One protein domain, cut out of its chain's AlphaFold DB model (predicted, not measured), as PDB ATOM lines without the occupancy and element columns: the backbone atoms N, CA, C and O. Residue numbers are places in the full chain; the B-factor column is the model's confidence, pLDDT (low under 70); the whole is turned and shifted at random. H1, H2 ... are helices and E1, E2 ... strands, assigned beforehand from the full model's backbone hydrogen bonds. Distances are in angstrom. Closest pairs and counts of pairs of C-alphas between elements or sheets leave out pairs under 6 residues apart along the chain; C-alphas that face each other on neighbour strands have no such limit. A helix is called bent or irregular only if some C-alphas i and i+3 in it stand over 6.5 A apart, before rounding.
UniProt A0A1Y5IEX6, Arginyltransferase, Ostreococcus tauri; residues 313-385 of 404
ATOM      1  N   GLU A 313     219.715 280.246 320.227       90.94
ATOM      2  CA  GLU A 313     220.117 279.294 321.274       90.94
ATOM      3  C   GLU A 313     220.122 277.820 320.824       90.94
ATOM      4  O   GLU A 313     220.956 277.034 321.282       90.94
ATOM      5  N   ASP A 314     219.229 277.445 319.909       89.50
ATOM      6  CA  ASP A 314     219.069 276.066 319.426       89.50
ATOM      7  C   ASP A 314     219.849 275.805 318.132       89.50
ATOM      8  O   ASP A 314     219.931 274.668 317.662       89.50
ATOM      9  N   SER A 315     220.403 276.859 317.538       90.44
ATOM     10  CA  SER A 315     221.137 276.784 316.285       90.44
ATOM     11  C   SER A 315     222.481 276.075 316.450       90.44
ATOM     12  O   SER A 315     223.121 276.140 317.504       90.44
ATOM     13  N   LEU A 316     222.896 275.366 315.399       91.12
ATOM     14  CA  LEU A 316     224.115 274.567 315.407       91.12
ATOM     15  C   LEU A 316     225.337 275.453 315.161       91.12
ATOM     16  O   LEU A 316     225.436 276.132 314.137       91.12
ATOM     17  N   VAL A 317     226.295 275.380 316.081       93.06
ATOM     18  CA  VAL A 317     227.595 276.034 315.975       93.06
ATOM     19  C   VAL A 317     228.702 274.991 315.946       93.06
ATOM     20  O   VAL A 317     228.740 274.057 316.751       93.06
ATOM     21  N   GLY A 318     229.596 275.137 314.976       92.75
ATOM     22  CA  GLY A 318     230.824 274.377 314.845       92.75
ATOM     23  C   GLY A 318     231.973 275.222 315.359       92.75
ATOM     24  O   GLY A 318     232.060 276.406 315.061       92.75
ATOM     25  N   VAL A 319     232.863 274.626 316.133       89.94
ATOM     26  CA  VAL A 319     233.973 275.347 316.750       89.94
ATOM     27  C   VAL A 319     235.263 274.833 316.155       89.94
ATOM     28  O   VAL A 319     235.565 273.645 316.273       89.94
ATOM     29  N   SER A 320     236.008 275.722 315.508       90.00
ATOM     30  CA  SER A 320     237.305 275.420 314.914       90.00
ATOM     31  C   SER A 320     238.434 276.040 315.727       90.00
ATOM     32  O   SER A 320     238.286 277.135 316.266       90.00
ATOM     33  N   MET A 321     239.559 275.337 315.800       84.69
ATOM     34  CA  MET A 321     240.818 275.835 316.343       84.69
ATOM     35  C   MET A 321     241.948 275.334 315.445       84.69
ATOM     36  O   MET A 321     242.026 274.143 315.138       84.69
ATOM     37  N   ARG A 322     242.820 276.238 315.008       83.88
ATOM     38  CA  ARG A 322     243.985 276.005 314.151       83.88
ATOM     39  C   ARG A 322     243.590 275.301 312.859       83.88
ATOM     40  O   ARG A 322     244.255 274.371 312.422       83.88
ATOM     41  N   GLY A 323     242.453 275.711 312.296       82.88
ATOM     42  CA  GLY A 323     241.886 275.130 311.078       82.88
ATOM     43  C   GLY A 323     241.181 273.783 311.267       82.88
ATOM     44  O   GLY A 323     240.707 273.211 310.288       82.88
ATOM     45  N   HIS A 324     241.066 273.267 312.494       85.44
ATOM     46  CA  HIS A 324     240.431 271.980 312.772       85.44
ATOM     47  C   HIS A 324     239.126 272.140 313.551       85.44
ATOM     48  O   HIS A 324     239.107 272.714 314.637       85.44
ATOM     49  N   LEU A 325     238.043 271.553 313.033       88.62
ATOM     50  CA  LEU A 325     236.766 271.453 313.740       88.62
ATOM     51  C   LEU A 325     236.926 270.565 314.986       88.62
ATOM     52  O   LEU A 325     237.160 269.362 314.871       88.62
ATOM     53  N   ILE A 326     236.784 271.153 316.173       87.62
ATOM     54  CA  ILE A 326     236.897 270.452 317.459       87.62
ATOM     55  C   ILE A 326     235.556 269.857 317.888       87.62
ATOM     56  O   ILE A 326     235.509 268.779 318.482       87.62
ATOM     57  N   GLY A 327     234.457 270.556 317.621       88.06
ATOM     58  CA  GLY A 327     233.147 270.127 318.082       88.06
ATOM     59  C   GLY A 327     232.014 270.866 317.397       88.06
ATOM     60  O   GLY A 327     232.204 271.945 316.840       88.06
ATOM     61  N   VAL A 328     230.835 270.258 317.457       91.06
ATOM     62  CA  VAL A 328     229.577 270.849 317.010       91.06
ATOM     63  C   VAL A 328     228.560 270.668 318.128       91.06
ATOM     64  O   VAL A 328     228.414 269.560 318.647       91.06
ATOM     65  N   CYS A 329     227.880 271.741 318.511       91.25
ATOM     66  CA  CYS A 329     226.828 271.718 319.526       91.25
ATOM     67  C   CYS A 329     225.755 272.767 319.217       91.25
ATOM     68  O   CYS A 329     225.946 273.624 318.354       91.25
ATOM     69  N   ALA A 330     224.627 272.720 319.926       92.00
ATOM     70  CA  ALA A 330     223.722 273.866 319.948       92.00
ATOM     71  C   ALA A 330     224.390 275.043 320.680       92.00
ATOM     72  O   ALA A 330     225.185 274.827 321.604       92.00
ATOM     73  N   LEU A 331     224.059 276.286 320.324       93.19
ATOM     74  CA  LEU A 331     224.675 277.457 320.956       93.19
ATOM     75  C   LEU A 331     224.461 277.489 322.480       93.19
ATOM     76  O   LEU A 331     225.395 277.770 323.226       93.19
ATOM     77  N   ARG A 332     223.277 277.114 322.974       93.75
ATOM     78  CA  ARG A 332     222.983 277.014 324.420       93.75
ATOM     79  C   ARG A 332     223.903 276.044 325.177       93.75
ATOM     80  O   ARG A 332     224.097 276.176 326.383       93.75
ATOM     81  N   GLU A 333     224.470 275.059 324.481       92.69
ATOM     82  CA  GLU A 333     225.394 274.064 325.038       92.69
ATOM     83  C   GLU A 333     226.856 274.530 324.958       92.69
ATOM     84  O   GLU A 333     227.710 274.027 325.699       92.69
ATOM     85  N   PHE A 334     227.147 275.533 324.120       91.69
ATOM     86  CA  PHE A 334     228.497 276.034 323.873       91.69
ATOM     87  C   PHE A 334     229.244 276.489 325.137       91.69
ATOM     88  O   PHE A 334     230.409 276.110 325.275       91.69
ATOM     89  N   PRO A 335     228.634 277.189 326.119       90.44
ATOM     90  CA  PRO A 335     229.326 277.548 327.359       90.44
ATOM     91  C   PRO A 335     229.949 276.344 328.088       90.44
ATOM     92  O   PRO A 335     231.006 276.457 328.703       90.44
ATOM     93  N   SER A 336     229.348 275.155 327.999       86.56
ATOM     94  CA  SER A 336     229.926 273.945 328.603       86.56
ATOM     95  C   SER A 336     231.140 273.430 327.824       86.56
ATOM     96  O   SER A 336     232.134 273.025 328.431       86.56
ATOM     97  N   LEU A 337     231.095 273.496 326.489       84.00
ATOM     98  CA  LEU A 337     232.213 273.133 325.614       84.00
ATOM     99  C   LEU A 337     233.380 274.125 325.750       84.00
ATOM    100  O   LEU A 337     234.531 273.712 325.897       84.00
ATOM    101  N   ALA A 338     233.086 275.426 325.792       84.19
ATOM    102  CA  ALA A 338     234.068 276.503 325.892       84.19
ATOM    103  C   ALA A 338     234.941 276.401 327.153       84.19
ATOM    104  O   ALA A 338     236.142 276.666 327.084       84.19
ATOM    105  N   LYS A 339     234.392 275.934 328.288       81.12
ATOM    106  CA  LYS A 339     235.185 275.671 329.508       81.12
ATOM    107  C   LYS A 339     236.318 274.684 329.248       81.12
ATOM    108  O   LYS A 339     237.407 274.859 329.780       81.12
ATOM    109  N   SER A 340     236.060 273.665 328.431       76.25
ATOM    110  CA  SER A 340     237.060 272.654 328.089       76.25
ATOM    111  C   SER A 340     238.106 273.217 327.130       76.25
ATOM    112  O   SER A 340     239.285 272.969 327.324       76.25
ATOM    113  N   LEU A 341     237.700 274.020 326.142       72.81
ATOM    114  CA  LEU A 341     238.605 274.623 325.151       72.81
ATOM    115  C   LEU A 341     239.595 275.617 325.779       72.81
ATOM    116  O   LEU A 341     240.788 275.599 325.482       72.81
ATOM    117  N   VAL A 342     239.105 276.451 326.695       71.69
ATOM    118  CA  VAL A 342     239.882 277.501 327.375       71.69
ATOM    119  C   VAL A 342     241.014 276.929 328.228       71.69
ATOM    120  O   VAL A 342     242.100 277.506 328.264       71.69
ATOM    121  N   LEU A 343     240.798 275.764 328.849       63.06
ATOM    122  CA  LEU A 343     241.814 275.073 329.649       63.06
ATOM    123  C   LEU A 343     243.056 274.671 328.833       63.06
ATOM    124  O   LEU A 343     244.118 274.482 329.421       63.06
ATOM    125  N   PHE A 344     242.947 274.571 327.504       60.62
ATOM    126  CA  PHE A 344     244.042 274.145 326.623       60.62
ATOM    127  C   PHE A 344     244.622 275.270 325.748       60.62
ATOM    128  O   PHE A 344     245.619 275.039 325.067       60.62
ATOM    129  N   GLY A 345     244.024 276.470 325.752       63.19
ATOM    130  CA  GLY A 345     244.306 277.514 324.755       63.19
ATOM    131  C   GLY A 345     244.797 278.871 325.272       63.19
ATOM    132  O   GLY A 345     245.055 279.738 324.445       63.19
ATOM    133  N   ASN A 346     244.915 279.096 326.590       66.44
ATOM    134  CA  ASN A 346     245.142 280.439 327.171       66.44
ATOM    135  C   ASN A 346     244.115 281.500 326.699       66.44
ATOM    136  O   ASN A 346     244.428 282.685 326.616       66.44
ATOM    137  N   LEU A 347     242.885 281.085 326.390       74.50
ATOM    138  CA  LEU A 347     241.807 281.974 325.947       74.50
ATOM    139  C   LEU A 347     240.994 282.478 327.146       74.50
ATOM    140  O   LEU A 347     240.832 281.767 328.134       74.50
ATOM    141  N   ASN A 348     240.414 283.674 327.067       83.94
ATOM    142  CA  ASN A 348     239.441 284.103 328.068       83.94
ATOM    143  C   ASN A 348     238.080 283.450 327.785       83.94
ATOM    144  O   ASN A 348     237.482 283.652 326.730       83.94
ATOM    145  N   TYR A 349     237.572 282.683 328.752       85.25
ATOM    146  CA  TYR A 349     236.294 281.981 328.631       85.25
ATOM    147  C   TYR A 349     235.116 282.891 328.280       85.25
ATOM    148  O   TYR A 349     234.286 282.522 327.450       85.25
ATOM    149  N   ARG A 350     235.029 284.067 328.906       86.19
ATOM    150  CA  ARG A 350     233.910 284.984 328.683       86.19
ATOM    151  C   ARG A 350     233.951 285.565 327.273       86.19
ATOM    152  O   ARG A 350     232.911 285.622 326.626       86.19
ATOM    153  N   ASP A 351     235.139 285.928 326.806       86.69
ATOM    154  CA  ASP A 351     235.328 286.552 325.496       86.69
ATOM    155  C   ASP A 351     235.014 285.555 324.373       86.69
ATOM    156  O   ASP A 351     234.291 285.888 323.441       86.69
ATOM    157  N   VAL A 352     235.431 284.291 324.523       88.00
ATOM    158  CA  VAL A 352     235.085 283.208 323.583       88.00
ATOM    159  C   VAL A 352     233.573 282.970 323.522       88.00
ATOM    160  O   VAL A 352     233.017 282.849 322.433       88.00
ATOM    161  N   VAL A 353     232.896 282.894 324.675       90.62
ATOM    162  CA  VAL A 353     231.436 282.693 324.715       90.62
ATOM    163  C   VAL A 353     230.699 283.859 324.062       90.62
ATOM    164  O   VAL A 353     229.785 283.615 323.274       90.62
ATOM    165  N   ASN A 354     231.102 285.096 324.349       91.31
ATOM    166  CA  ASN A 354     230.492 286.285 323.757       91.31
ATOM    167  C   ASN A 354     230.696 286.316 322.240       91.31
ATOM    168  O   ASN A 354     229.713 286.385 321.511       91.31
ATOM    169  N   TYR A 355     231.938 286.160 321.775       91.06
ATOM    170  CA  TYR A 355     232.282 286.188 320.353       91.06
ATOM    171  C   TYR A 355     231.479 285.163 319.542       91.06
ATOM    172  O   TYR A 355     230.828 285.502 318.559       91.06
ATOM    173  N   VAL A 356     231.451 283.905 319.993       92.00
ATOM    174  CA  VAL A 356     230.710 282.841 319.301       92.00
ATOM    175  C   VAL A 356     229.201 283.106 319.305       92.00
ATOM    176  O   VAL A 356     228.518 282.814 318.325       92.00
ATOM    177  N   THR A 357     228.671 283.671 320.394       93.75
ATOM    178  CA  THR A 357     227.252 284.042 320.488       93.75
ATOM    179  C   THR A 357     226.904 285.167 319.515       93.75
ATOM    180  O   THR A 357     225.869 285.093 318.852       93.75
ATOM    181  N   GLU A 358     227.754 286.187 319.403       93.44
ATOM    182  CA  GLU A 358     227.572 287.324 318.493       93.44
ATOM    183  C   GLU A 358     227.610 286.870 317.030       93.44
ATOM    184  O   GLU A 358     226.619 287.042 316.318       93.44
ATOM    185  N   GLU A 359     228.666 286.164 316.618       93.25
ATOM    186  CA  GLU A 359     228.812 285.612 315.262       93.25
ATOM    187  C   GLU A 359     227.625 284.718 314.868       93.25
ATOM    188  O   GLU A 359     227.079 284.817 313.763       93.25
ATOM    189  N   GLN A 360     227.175 283.851 315.782       93.94
ATOM    190  CA  GLN A 360     226.025 282.986 315.526       93.94
ATOM    191  C   GLN A 360     224.720 283.775 315.399       93.94
ATOM    192  O   GLN A 360     223.867 283.445 314.567       93.94
ATOM    193  N   THR A 361     224.559 284.825 316.204       94.12
ATOM    194  CA  THR A 361     223.394 285.710 316.144       94.12
ATOM    195  C   THR A 361     223.332 286.429 314.799       94.12
ATOM    196  O   THR A 361     222.270 286.469 314.170       94.12
ATOM    197  N   GLU A 362     224.457 286.960 314.321       93.94
ATOM    198  CA  GLU A 362     224.531 287.630 313.022       93.94
ATOM    199  C   GLU A 362     224.208 286.687 311.863       93.94
ATOM    200  O   GLU A 362     223.350 287.005 311.029       93.94
ATOM    201  N   TRP A 363     224.806 285.491 311.860       93.94
ATOM    202  CA  TRP A 363     224.501 284.456 310.875       93.94
ATOM    203  C   TRP A 363     223.002 284.129 310.839       93.94
ATOM    204  O   TRP A 363     222.369 284.162 309.779       93.94
ATOM    205  N   CYS A 364     222.396 283.881 312.002       92.88
ATOM    206  CA  CYS A 364     220.973 283.569 312.108       92.88
ATOM    207  C   CYS A 364     220.064 284.715 311.641       92.88
ATOM    208  O   CYS A 364     219.027 284.468 311.011       92.88
ATOM    209  N   ASN A 365     220.458 285.968 311.874       90.69
ATOM    210  CA  ASN A 365     219.731 287.132 311.373       90.69
ATOM    211  C   ASN A 365     219.760 287.206 309.838       90.69
ATOM    212  O   ASN A 365     218.705 287.413 309.213       90.69
ATOM    213  N   SER A 366     220.933 286.984 309.236       90.62
ATOM    214  CA  SER A 366     221.143 287.091 307.788       90.62
ATOM    215  C   SER A 366     220.535 285.917 307.001       90.62
ATOM    216  O   SER A 366     219.769 286.128 306.049       90.62
ATOM    217  N   ALA A 367     220.803 284.679 307.431       90.06
ATOM    218  CA  ALA A 367     220.398 283.453 306.738       90.06
ATOM    219  C   ALA A 367     219.009 282.917 307.134       90.06
ATOM    220  O   ALA A 367     218.440 282.080 306.432       90.06
ATOM    221  N   GLY A 368     218.419 283.396 308.235       87.12
ATOM    222  CA  GLY A 368     217.066 283.014 308.644       87.12
ATOM    223  C   GLY A 368     216.910 281.529 308.963       87.12
ATOM    224  O   GLY A 368     217.720 280.957 309.681       87.12
ATOM    225  N   THR A 369     215.854 280.892 308.447       81.00
ATOM    226  CA  THR A 369     215.577 279.464 308.696       81.00
ATOM    227  C   THR A 369     216.663 278.543 308.169       81.00
ATOM    228  O   THR A 369     216.874 277.478 308.741       81.00
ATOM    229  N   SER A 370     217.358 278.932 307.095       85.56
ATOM    230  CA  SER A 370     218.428 278.115 306.520       85.56
ATOM    231  C   SER A 370     219.567 277.911 307.519       85.56
ATOM    232  O   SER A 370     220.164 276.838 307.539       85.56
ATOM    233  N   ALA A 371     219.791 278.871 308.427       86.94
ATOM    234  CA  ALA A 371     220.772 278.751 309.502       86.94
ATOM    235  C   ALA A 371     220.500 277.574 310.456       86.94
ATOM    236  O   ALA A 371     221.429 277.074 311.075       86.94
ATOM    237  N   LEU A 372     219.258 277.081 310.560       83.06
ATOM    238  CA  LEU A 372     218.937 275.925 311.411       83.06
ATOM    239  C   LEU A 372     219.465 274.604 310.857       83.06
ATOM    240  O   LEU A 372     219.610 273.632 311.592       83.06
ATOM    241  N   ARG A 373     219.706 274.561 309.547       85.94
ATOM    242  CA  ARG A 373     220.147 273.364 308.827       85.94
ATOM    243  C   ARG A 373     221.639 273.398 308.509       85.94
ATOM    244  O   ARG A 373     222.148 272.424 307.969       85.94
ATOM    245  N   ILE A 374     222.313 274.505 308.818       92.81
ATOM    246  CA  ILE A 374     223.701 274.774 308.454       92.81
ATOM    247  C   ILE A 374     224.498 275.013 309.731       92.81
ATOM    248  O   ILE A 374     224.162 275.893 310.519       92.81
ATOM    249  N   VAL A 375     225.593 274.280 309.901       94.88
ATOM    250  CA  VAL A 375     226.568 274.578 310.954       94.88
ATOM    251  C   VAL A 375     227.361 275.819 310.570       94.88
ATOM    252  O   VAL A 375     228.018 275.839 309.531       94.88
ATOM    253  N   ASN A 376     227.345 276.832 311.432       95.25
ATOM    254  CA  ASN A 376     228.282 277.944 311.329       95.25
ATOM    255  C   ASN A 376     229.573 277.583 312.073       95.25
ATOM    256  O   ASN A 376     229.570 277.403 313.289       95.25
ATOM    257  N   VAL A 377     230.660 277.415 311.333       95.06
ATOM    258  CA  VAL A 377     231.988 277.073 311.829       95.06
ATOM    259  C   VAL A 377     232.722 278.358 312.192       95.06
ATOM    260  O   VAL A 377     233.147 279.105 311.308       95.06
ATOM    261  N   ILE A 378     232.904 278.576 313.492       93.81
ATOM    262  CA  ILE A 378     233.530 279.762 314.075       93.81
ATOM    263  C   ILE A 378     234.911 279.389 314.624       93.81
ATOM    264  O   ILE A 378     235.054 278.443 315.405       93.81
ATOM    265  N   ALA A 379     235.937 280.131 314.207       90.12
ATOM    266  CA  ALA A 379     237.307 279.964 314.685       90.12
ATOM    267  C   ALA A 379     237.504 280.706 316.015       90.12
ATOM    268  O   ALA A 379     237.397 281.931 316.066       90.12
ATOM    269  N   VAL A 380     237.797 279.984 317.101       85.12
ATOM    270  CA  VAL A 380     237.856 280.590 318.447       85.12
ATOM    271  C   VAL A 380     239.114 281.410 318.708       85.12
ATOM    272  O   VAL A 380     239.111 282.221 319.629       85.12
ATOM    273  N   GLU A 381     240.176 281.272 317.911       79.75
ATOM    274  CA  GLU A 381     241.364 282.124 318.069       79.75
ATOM    275  C   GLU A 381     241.109 283.591 317.727       79.75
ATOM    276  O   GLU A 381     241.787 284.468 318.270       79.75
ATOM    277  N   ARG A 382     240.097 283.880 316.896       76.12
ATOM    278  CA  ARG A 382     239.677 285.260 316.612       76.12
ATOM    279  C   ARG A 382     239.225 285.982 317.883       76.12
ATOM    280  O   ARG A 382     239.551 287.148 318.067       76.12
ATOM    281  N   ALA A 383     238.616 285.259 318.826       71.69
ATOM    282  CA  ALA A 383     238.195 285.817 320.110       71.69
ATOM    283  C   ALA A 383     239.368 286.311 320.983       71.69
ATOM    284  O   ALA A 383     239.177 287.201 321.806       71.69
ATOM    285  N   SER A 384     240.578 285.752 320.831       59.34
ATOM    286  CA  SER A 384     241.758 286.180 321.609       59.34
ATOM    287  C   SER A 384     242.507 287.376 321.042       59.34
ATOM    288  O   SER A 384     243.295 287.977 321.768       59.34
ATOM    289  N   ARG A 385     242.302 287.700 319.763       61.47
ATOM    290  CA  ARG A 385     243.069 288.754 319.095       61.47
ATOM    291  C   ARG A 385     242.509 290.152 319.337       61.47
ATOM    292  O   ARG A 385     243.246 291.102 319.160       61.47
TER     293      ARG A 385
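What this domain is: This is residues 313 to 385 of the 404 residues of the protein "Arginyltransferase" of Ostreococcus tauri (UniProt A0A1Y5IEX6). The model is a three-stranded sheet, E2 E1 E3, with two helices, H1 and H2, over one of its faces and the other face bare. H1 runs along the strands over E2 and E1, while the longer H2 slants over E1 and E3 and kinks near residue 366, after which the chain turns back into the sheet as E3; the short H3 packs on residues 351 to 355 of H2. The printed part has 73 residues with three named helices and three named strands, in the order E1 E2 H1 H2 E3 H3, and its class is mixed, helices and strands. The sheet is mixed too, with E2 antiparallel and E3 parallel to E1. The whole is compact, with a radius of gyration of the C-alphas of 11.4 A, and its outline is elongated, spanning 35 by 21 by 18 A.

Where its parts are: The inner strand E1, residues 316 to 321, is 16.8 A long from first to last C-alpha and begins with C-alpha 316 at (224.115, 274.567, 315.407). The edge strand E2, residues 324 to 330, is 18.3 A long, and the other edge strand, E3, residues 375 to 379, is 12.6 A long. H1, residues 331 to 345, measures 20.0 A and is irregular, with C-alphas 332 and 335 standing 7.0 A apart. H2, residues 349 to 372, measures 25.2 A and begins with C-alpha 349 at (236.294, 281.981, 328.631). H2 is irregular as well, with 9.5 A between C-alphas 366 and 369 and a kink of 101 degrees near residue 366. H3, residues 382 to 385, measures 5.5 A and ends with C-alpha 385 at (243.069, 288.754, 319.095).

How they stand to each other: E1 and E2 form a hairpin, antiparallel at 155 degrees between their directions, with N 319 and O 327 at 2.8 A and N 326 and O 319 at 2.8 A, within hydrogen-bond range. E1 and E3 are parallel at 28 degrees, with N 318 and O 376 at 2.8 A and N 378 and O 318 at 2.8 A. H1 and H2 lie on the same face of this sheet, which gives two layers, a layer of helices on one face of a layer of strands. H1 has a height over the sheet of 9.4 A and lies over E2 and, only just, over E1, with 3 of its C-alphas falling there; it runs along the strands, at 11 degrees to E2 on the local plane. The closest C-alphas of E1 and H1 are those of Val 317 and Leu 331, 5.9 A apart. H2 has a height of 8.4 A and lies over E3 and, only just, over E1, with 3 C-alphas there; it runs slantwise to the strands, only just, at 32 degrees to E3 on the local plane. The closest C-alphas of H2 and E3 are those of Val 356 and Ile 378, 6.7 A apart. H1 and H2 form a helical hairpin and touch at a steep tilt of 40 degrees, opposite ways, with H2 using residues 349 to 360 alone; their closest C-alphas are those of Val 342 and Tyr 349, 5.9 A apart. H3 is not on the sheet but touches H2, the closest C-alphas being those of Val 352 and Ala 383, 5.3 A apart. H3 is apart from H1, E1 and E2. Within hydrogen-bond range are 5 of 11 O i to N i+4 pairs in H1, beside 7 of 12 O i to N i+3 pairs, and 16 of 20 O i to N i+4 pairs in H2, while H3 is too short for such a pair.

The domain as a whole: The two C-alphas farthest apart are those of Asn 346 and Thr 369, at 34.9 A. The printed part has no cut, and the five links between its named elements are tight. The mean pLDDT of the printed part is 85.9, with residues 343 to 346 and 384 to 385 under 70.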